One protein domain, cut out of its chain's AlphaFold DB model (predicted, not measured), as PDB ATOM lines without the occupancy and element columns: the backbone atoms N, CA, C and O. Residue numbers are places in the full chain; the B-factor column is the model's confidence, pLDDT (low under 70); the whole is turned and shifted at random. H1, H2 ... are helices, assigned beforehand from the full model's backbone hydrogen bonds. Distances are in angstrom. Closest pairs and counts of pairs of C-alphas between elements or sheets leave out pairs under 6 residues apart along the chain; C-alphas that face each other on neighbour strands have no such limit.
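What this domain is: This is residues 163 to 222 of the 395 residues of an uncharacterized protein of Gemmatimonadetes bacterium (UniProt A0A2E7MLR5). Three helices, H2, H3 and H4, run alternately one way and back with their centres in a triangle, and the short helix H1 packs on H3, which the three others touch. A long loop, residues 183 to 196, joins H2 to H3. The printed part has 60 residues with four named helices, H1, H2, H3 and H4 along the chain, and no named strand; its class is all helix. It is compact, with a radius of gyration of the C-alphas of 10.0 A, and rounded, spanning 25 by 23 by 18 A.

Where its parts are: Find C-alpha 164 at (-46.561, 6.760, 6.345); there H1 begins, residues 164 to 168, 6.5 A long. H2 follows, residues 172 to 182, 15.0 A from first to last C-alpha. Look next at C-alpha 197, at (-41.660, 14.597, 4.727), where H3 begins; it runs 16.5 A to residue 208. H4, residues 211 to 220, is 14.2 A long and ends at C-alpha 220, at (-32.708, 9.442, -5.729).

How they stand to each other: Start from H3, the hub. H1 touches it, the closest C-alphas being those of Gly 164 and Ser 204, 5.1 A apart. H2 touches H3 at residues 197 to 201 alone, with Leu 179 and Phe 198 the closest C-alphas, 6.4 A; this helical hairpin runs opposite ways at a shallow tilt of 33 degrees, only just short of steep. H3 touches H4 with residues 202 to 206 alone, C-alphas 205 and 214 being closest at 6.5 A; this hairpin has a shallow tilt of 29 degrees, opposite ways. H1 and H2 touch only at the corner, closest at C-alphas 166 and 175, 6.9 A. H2 and H4 are close but not clearly touching, with C-alphas 172 and 213 closest at 7.0 A. In H1, H2, H3 and H4 every O i to N i+4 pair is within hydrogen-bond range.

The domain as a whole: The C-alphas farthest apart, those of Pro 189 and Lys 219, are 27.6 A apart. The printed part has no cut. The link H2 to H3 is long; the other two are tight. The mean pLDDT of the printed part is 93.2, and no printed residue is under 70.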
ATOM      1  N   LEU A 163     -48.164  10.607   6.046       94.88
ATOM      2  CA  LEU A 163     -47.361  10.221   4.884       94.88
ATOM      3  C   LEU A 163     -46.991   8.735   4.935       94.88
ATOM      4  O   LEU A 163     -46.972   8.060   3.903       94.88
ATOM      5  N   GLY A 164     -46.796   8.190   6.140       92.19
ATOM      6  CA  GLY A 164     -46.561   6.760   6.345       92.19
ATOM      7  C   GLY A 164     -47.694   5.860   5.835       92.19
ATOM      8  O   GLY A 164     -47.461   4.699   5.499       92.19
ATOM      9  N   ALA A 165     -48.917   6.379   5.693       93.00
ATOM     10  CA  ALA A 165     -50.018   5.601   5.138       93.00
ATOM     11  C   ALA A 165     -49.818   5.274   3.645       93.00
ATOM     12  O   ALA A 165     -50.213   4.193   3.203       93.00
ATOM     13  N   LEU A 166     -49.140   6.151   2.891       96.00
ATOM     14  CA  LEU A 166     -48.771   5.904   1.492       96.00
ATOM     15  C   LEU A 166     -47.755   4.770   1.359       96.00
ATOM     16  O   LEU A 166     -47.847   3.979   0.421       96.00
ATOM     17  N   VAL A 167     -46.813   4.685   2.307       93.62
ATOM     18  CA  VAL A 167     -45.809   3.612   2.384       93.62
ATOM     19  C   VAL A 167     -46.520   2.273   2.548       93.62
ATOM     20  O   VAL A 167     -46.331   1.372   1.734       93.62
ATOM     21  N   ARG A 168     -47.416   2.181   3.539       89.88
ATOM     22  CA  ARG A 168     -48.142   0.943   3.866       89.88
ATOM     23  C   ARG A 168     -49.100   0.480   2.760       89.88
ATOM     24  O   ARG A 168     -49.329  -0.713   2.608       89.88
ATOM     25  N   GLU A 169     -49.636   1.411   1.973       92.31
ATOM     26  CA  GLU A 169     -50.539   1.118   0.849       92.31
ATOM     27  C   GLU A 169     -49.835   1.009  -0.517       92.31
ATOM     28  O   GLU A 169     -50.500   0.807  -1.535       92.31
ATOM     29  N   GLY A 170     -48.504   1.140  -0.568       90.69
ATOM     30  CA  GLY A 170     -47.724   0.937  -1.792       90.69
ATOM     31  C   GLY A 170     -47.892   2.028  -2.856       90.69
ATOM     32  O   GLY A 170     -47.801   1.743  -4.050       90.69
ATOM     33  N   PHE A 171     -48.117   3.285  -2.463       96.00
ATOM     34  CA  PHE A 171     -48.230   4.424  -3.388       96.00
ATOM     35  C   PHE A 171     -46.855   4.967  -3.828       96.00
ATOM     36  O   PHE A 171     -46.573   6.155  -3.673       96.00
ATOM     37  N   ALA A 172     -45.997   4.107  -4.386       95.31
ATOM     38  CA  ALA A 172     -44.607   4.439  -4.727       95.31
ATOM     39  C   ALA A 172     -44.476   5.685  -5.625       95.31
ATOM     40  O   ALA A 172     -43.734   6.601  -5.285       95.31
ATOM     41  N   ASP A 173     -45.261   5.778  -6.702       95.75
ATOM     42  CA  ASP A 173     -45.204   6.920  -7.628       95.75
ATOM     43  C   ASP A 173     -45.571   8.249  -6.945       95.75
ATOM     44  O   ASP A 173     -44.964   9.287  -7.200       95.75
ATOM     45  N   LEU A 174     -46.564   8.220  -6.045       97.00
ATOM     46  CA  LEU A 174     -46.987   9.408  -5.300       97.00
ATOM     47  C   LEU A 174     -45.951   9.800  -4.242       97.00
ATOM     48  O   LEU A 174     -45.701  10.984  -4.040       97.00
ATOM     49  N   ILE A 175     -45.327   8.815  -3.590       97.62
ATOM     50  CA  ILE A 175     -44.204   9.035  -2.672       97.62
ATOM     51  C   ILE A 175     -43.047   9.712  -3.409       97.62
ATOM     52  O   ILE A 175     -42.514  10.703  -2.915       97.62
ATOM     53  N   GLU A 176     -42.676   9.222  -4.594       96.31
ATOM     54  CA  GLU A 176     -41.611   9.827  -5.398       96.31
ATOM     55  C   GLU A 176     -41.951  11.266  -5.802       96.31
ATOM     56  O   GLU A 176     -41.102  12.151  -5.662       96.31
ATOM     57  N   GLU A 177     -43.193  11.528  -6.225       95.69
ATOM     58  CA  GLU A 177     -43.667  12.877  -6.544       95.69
ATOM     59  C   GLU A 177     -43.593  13.813  -5.326       95.69
ATOM     60  O   GLU A 177     -43.070  14.926  -5.431       95.69
ATOM     61  N   ILE A 178     -44.066  13.360  -4.162       96.56
ATOM     62  CA  ILE A 178     -44.036  14.116  -2.904       96.56
ATOM     63  C   ILE A 178     -42.597  14.423  -2.484       96.56
ATOM     64  O   ILE A 178     -42.273  15.579  -2.203       96.56
ATOM     65  N   LEU A 179     -41.713  13.423  -2.468       96.75
ATOM     66  CA  LEU A 179     -40.313  13.605  -2.085       96.75
ATOM     67  C   LEU A 179     -39.597  14.576  -3.030       96.75
ATOM     68  O   LEU A 179     -38.851  15.437  -2.567       96.75
ATOM     69  N   HIS A 180     -39.881  14.511  -4.333       95.19
ATOM     70  CA  HIS A 180     -39.251  15.390  -5.315       95.19
ATOM     71  C   HIS A 180     -39.547  16.875  -5.055       95.19
ATOM     72  O   HIS A 180     -38.691  17.729  -5.279       95.19
ATOM     73  N   HIS A 181     -40.747  17.188  -4.562       93.31
ATOM     74  CA  HIS A 181     -41.205  18.567  -4.377       93.31
ATOM     75  C   HIS A 181     -41.099  19.068  -2.937       93.31
ATOM     76  O   HIS A 181     -40.964  20.271  -2.707       93.31
ATOM     77  N   SER A 182     -41.206  18.160  -1.972       95.50
ATOM     78  CA  SER A 182     -41.489  18.499  -0.581       95.50
ATOM     79  C   SER A 182     -40.657  17.705   0.425       95.50
ATOM     80  O   SER A 182     -40.991  17.748   1.600       95.50
ATOM     81  N   ALA A 183     -39.558  17.045   0.030       95.31
ATOM     82  CA  ALA A 183     -38.713  16.264   0.948       95.31
ATOM     83  C   ALA A 183     -38.365  16.993   2.259       95.31
ATOM     84  O   ALA A 183     -38.398  16.375   3.317       95.31
ATOM     85  N   SER A 184     -38.073  18.299   2.209       95.12
ATOM     86  CA  SER A 184     -37.713  19.108   3.383       95.12
ATOM     87  C   SER A 184     -38.882  19.858   4.033       95.12
ATOM     88  O   SER A 184     -38.658  20.616   4.978       95.12
ATOM     89  N   LYS A 185     -40.110  19.744   3.509       95.06
ATOM     90  CA  LYS A 185     -41.282  20.352   4.156       95.06
ATOM     91  C   LYS A 185     -41.626  19.569   5.425       95.06
ATOM     92  O   LYS A 185     -41.335  18.378   5.478       95.06
ATOM     93  N   PRO A 186     -42.268  20.194   6.424       95.69
ATOM     94  CA  PRO A 186     -42.833  19.461   7.548       95.69
ATOM     95  C   PRO A 186     -43.807  18.362   7.099       95.69
ATOM     96  O   PRO A 186     -44.523  18.517   6.103       95.69
ATOM     97  N   GLY A 187     -43.825  17.267   7.852       92.31
ATOM     98  CA  GLY A 187     -44.820  16.205   7.760       92.31
ATOM     99  C   GLY A 187     -46.236  16.619   8.126       92.31
ATOM    100  O   GLY A 187     -46.509  17.780   8.441       92.31
ATOM    101  N   SER A 188     -47.139  15.639   8.136       90.31
ATOM    102  CA  SER A 188     -48.457  15.826   8.735       90.31
ATOM    103  C   SER A 188     -48.340  15.984  10.260       90.31
ATOM    104  O   SER A 188     -47.350  15.553  10.861       90.31
ATOM    105  N   PRO A 189     -49.363  16.542  10.930       86.75
ATOM    106  CA  PRO A 189     -49.390  16.640  12.391       86.75
ATOM    107  C   PRO A 189     -49.303  15.291  13.121       86.75
ATOM    108  O   PRO A 189     -48.951  15.265  14.301       86.75
ATOM    109  N   HIS A 190     -49.629  14.198  12.425       85.25
ATOM    110  CA  HIS A 190     -49.725  12.847  12.979       85.25
ATOM    111  C   HIS A 190     -48.485  11.997  12.707       85.25
ATOM    112  O   HIS A 190     -48.346  10.934  13.304       85.25
ATOM    113  N   ASP A 191     -47.595  12.427  11.808       84.19
ATOM    114  CA  ASP A 191     -46.430  11.625  11.440       84.19
ATOM    115  C   ASP A 191     -45.442  11.493  12.610       84.19
ATOM    116  O   ASP A 191     -45.134  12.451  13.329       84.19
ATOM    117  N   HIS A 192     -44.898  10.283  12.751       78.31
ATOM    118  CA  HIS A 192     -43.799   9.976  13.653       78.31
ATOM    119  C   HIS A 192     -42.621   9.362  12.864       78.31
ATOM    120  O   HIS A 192     -42.852   8.459  12.056       78.31
ATOM    121  N   PRO A 193     -41.363   9.788  13.098       78.38
ATOM    122  CA  PRO A 193     -40.959  10.874  14.001       78.38
ATOM    123  C   PRO A 193     -41.474  12.230  13.506       78.38
ATOM    124  O   PRO A 193     -41.681  12.397  12.310       78.38
ATOM    125  N   LYS A 194     -41.677  13.209  14.399       82.88
ATOM    126  CA  LYS A 194     -41.986  14.581  13.959       82.88
ATOM    127  C   LYS A 194     -40.779  15.133  13.209       82.88
ATOM    128  O   LYS A 194     -39.677  15.128  13.747       82.88
ATOM    129  N   GLY A 195     -40.996  15.628  11.998       91.12
ATOM    130  CA  GLY A 195     -39.896  16.044  11.141       91.12
ATOM    131  C   GLY A 195     -40.351  16.431   9.745       91.12
ATOM    132  O   GLY A 195     -41.478  16.890   9.534       91.12
ATOM    133  N   THR A 196     -39.440  16.265   8.804       95.81
ATOM    134  CA  THR A 196     -39.650  16.500   7.384       95.81
ATOM    135  C   THR A 196     -40.384  15.339   6.716       95.81
ATOM    136  O   THR A 196     -40.333  14.200   7.174       95.81
ATOM    137  N   THR A 197     -41.015  15.606   5.574       95.62
ATOM    138  CA  THR A 197     -41.660  14.597   4.727       95.62
ATOM    139  C   THR A 197     -40.715  13.433   4.412       95.62
ATOM    140  O   THR A 197     -41.134  12.276   4.434       95.62
ATOM    141  N   PHE A 198     -39.433  13.722   4.161       96.56
ATOM    142  CA  PHE A 198     -38.413  12.699   3.957       96.56
ATOM    143  C   PHE A 198     -38.254  11.794   5.186       96.56
ATOM    144  O   PHE A 198     -38.341  10.574   5.057       96.56
ATOM    145  N   GLU A 199     -38.075  12.376   6.375       95.69
ATOM    146  CA  GLU A 199     -37.905  11.635   7.633       95.69
ATOM    147  C   GLU A 199     -39.148  10.814   7.989       95.69
ATOM    148  O   GLU A 199     -39.018   9.690   8.464       95.69
ATOM    149  N   ASN A 200     -40.358  11.317   7.716       95.12
ATOM    150  CA  ASN A 200     -41.590  10.569   7.985       95.12
ATOM    151  C   ASN A 200     -41.733   9.350   7.068       95.12
ATOM    152  O   ASN A 200     -42.078   8.261   7.526       95.12
ATOM    153  N   ILE A 201     -41.457   9.522   5.770       96.19
ATOM    154  CA  ILE A 201     -41.541   8.434   4.789       96.19
ATOM    155  C   ILE A 201     -40.449   7.397   5.063       96.19
ATOM    156  O   ILE A 201     -40.757   6.206   5.121       96.19
ATOM    157  N   LEU A 202     -39.203   7.829   5.294       95.88
ATOM    158  CA  LEU A 202     -38.100   6.932   5.647       95.88
ATOM    159  C   LEU A 202     -38.380   6.211   6.969       95.88
ATOM    160  O   LEU A 202     -38.245   4.991   7.037       95.88
ATOM    161  N   GLY A 203     -38.820   6.951   7.990       92.56
ATOM    162  CA  GLY A 203     -39.186   6.431   9.303       92.56
ATOM    163  C   GLY A 203     -40.266   5.358   9.216       92.56
ATOM    164  O   GLY A 203     -40.113   4.276   9.779       92.56
ATOM    165  N   SER A 204     -41.317   5.606   8.433       91.31
ATOM    166  CA  SER A 204     -42.361   4.613   8.185       91.31
ATOM    167  C   SER A 204     -41.837   3.402   7.406       91.31
ATOM    168  O   SER A 204     -42.117   2.265   7.787       91.31
ATOM    169  N   ALA A 205     -41.039   3.613   6.354       92.88
ATOM    170  CA  ALA A 205     -40.514   2.532   5.523       92.88
ATOM    171  C   ALA A 205     -39.557   1.607   6.289       92.88
ATOM    172  O   ALA A 205     -39.651   0.387   6.139       92.88
ATOM    173  N   ARG A 206     -38.676   2.158   7.136       90.88
ATOM    174  CA  ARG A 206     -37.765   1.359   7.975       90.88
ATOM    175  C   ARG A 206     -38.503   0.645   9.103       90.88
ATOM    176  O   ARG A 206     -38.182  -0.501   9.386       90.88
ATOM    177  N   TRP A 207     -39.519   1.282   9.691       86.50
ATOM    178  CA  TRP A 207     -40.287   0.698  10.789       86.50
ATOM    179  C   TRP A 207     -41.167  -0.472  10.345       86.50
ATOM    180  O   TRP A 207     -41.217  -1.478  11.042       86.50
ATOM    181  N   HIS A 208     -41.830  -0.358   9.190       84.81
ATOM    182  CA  HIS A 208     -42.791  -1.358   8.709       84.81
ATOM    183  C   HIS A 208     -42.224  -2.311   7.634       84.81
ATOM    184  O   HIS A 208     -42.968  -3.133   7.100       84.81
ATOM    185  N   GLY A 209     -40.936  -2.196   7.282       89.25
ATOM    186  CA  GLY A 209     -40.247  -3.152   6.409       89.25
ATOM    187  C   GLY A 209     -40.500  -2.978   4.905       89.25
ATOM    188  O   GLY A 209     -40.857  -3.940   4.232       89.25
ATOM    189  N   TYR A 210     -40.284  -1.779   4.350       92.38
ATOM    190  CA  TYR A 210     -40.465  -1.478   2.916       92.38
ATOM    191  C   TYR A 210     -39.128  -1.197   2.195       92.38
ATOM    192  O   TYR A 210     -38.813  -0.038   1.898       92.38
ATOM    193  N   PRO A 211     -38.327  -2.233   1.865       93.75
ATOM    194  CA  PRO A 211     -36.982  -2.072   1.305       93.75
ATOM    195  C   PRO A 211     -36.958  -1.335  -0.031       93.75
ATOM    196  O   PRO A 211     -36.047  -0.551  -0.266       93.75
ATOM    197  N   ASP A 212     -37.941  -1.555  -0.908       95.12
ATOM    198  CA  ASP A 212     -37.949  -0.932  -2.238       95.12
ATOM    199  C   ASP A 212     -38.091   0.595  -2.165       95.12
ATOM    200  O   ASP A 212     -37.450   1.309  -2.938       95.12
ATOM    201  N   ILE A 213     -38.865   1.099  -1.196       95.94
ATOM    202  CA  ILE A 213     -38.999   2.540  -0.949       95.94
ATOM    203  C   ILE A 213     -37.667   3.100  -0.450       95.94
ATOM    204  O   ILE A 213     -37.177   4.075  -1.014       95.94
ATOM    205  N   ILE A 214     -37.034   2.453   0.537       96.50
ATOM    206  CA  ILE A 214     -35.732   2.890   1.070       96.50
ATOM    207  C   ILE A 214     -34.668   2.895  -0.031       96.50
ATOM    208  O   ILE A 214     -33.960   3.883  -0.192       96.50
ATOM    209  N   ILE A 215     -34.590   1.836  -0.841       96.62
ATOM    210  CA  ILE A 215     -33.635   1.733  -1.953       96.62
ATOM    211  C   ILE A 215     -33.875   2.840  -2.990       96.62
ATOM    212  O   ILE A 215     -32.914   3.462  -3.451       96.62
ATOM    213  N   SER A 216     -35.135   3.122  -3.350       97.06
ATOM    214  CA  SER A 216     -35.459   4.246  -4.243       97.06
ATOM    215  C   SER A 216     -35.021   5.579  -3.627       97.06
ATOM    216  O   SER A 216     -34.379   6.394  -4.296       97.06
ATOM    217  N   MET A 217     -35.274   5.781  -2.330       97.62
ATOM    218  CA  MET A 217     -34.868   6.990  -1.618       97.62
ATOM    219  C   MET A 217     -33.346   7.159  -1.581       97.62
ATOM    220  O   MET A 217     -32.861   8.240  -1.902       97.62
ATOM    221  N   MET A 218     -32.586   6.107  -1.268       97.25
ATOM    222  CA  MET A 218     -31.115   6.133  -1.267       97.25
ATOM    223  C   MET A 218     -30.554   6.507  -2.635       97.25
ATOM    224  O   MET A 218     -29.619   7.298  -2.739       97.25
ATOM    225  N   LYS A 219     -31.150   5.963  -3.701       96.38
ATOM    226  CA  LYS A 219     -30.732   6.224  -5.078       96.38
ATOM    227  C   LYS A 219     -31.026   7.660  -5.518       96.38
ATOM    228  O   LYS A 219     -30.191   8.278  -6.175       96.38
ATOM    229  N   ASN A 220     -32.221   8.160  -5.217       96.56
ATOM    230  CA  ASN A 220     -32.708   9.442  -5.729       96.56
ATOM    231  C   ASN A 220     -32.326  10.629  -4.832       96.56
ATOM    232  O   ASN A 220     -32.233  11.758  -5.313       96.56
ATOM    233  N   TYR A 221     -32.079  10.374  -3.547       96.06
ATOM    234  CA  TYR A 221     -31.822  11.385  -2.524       96.06
ATOM    235  C   TYR A 221     -30.616  11.021  -1.629       96.06
ATOM    236  O   TYR A 221     -30.718  11.094  -0.400       96.06
ATOM    237  N   PRO A 222     -29.450  10.646  -2.198       95.69
ATOM    238  CA  PRO A 222     -28.301  10.154  -1.430       95.69
ATOM    239  C   PRO A 222     -27.752  11.167  -0.417       95.69
ATOM    240  O   PRO A 222     -27.120  10.770   0.560       95.69
TER     241      PRO A 222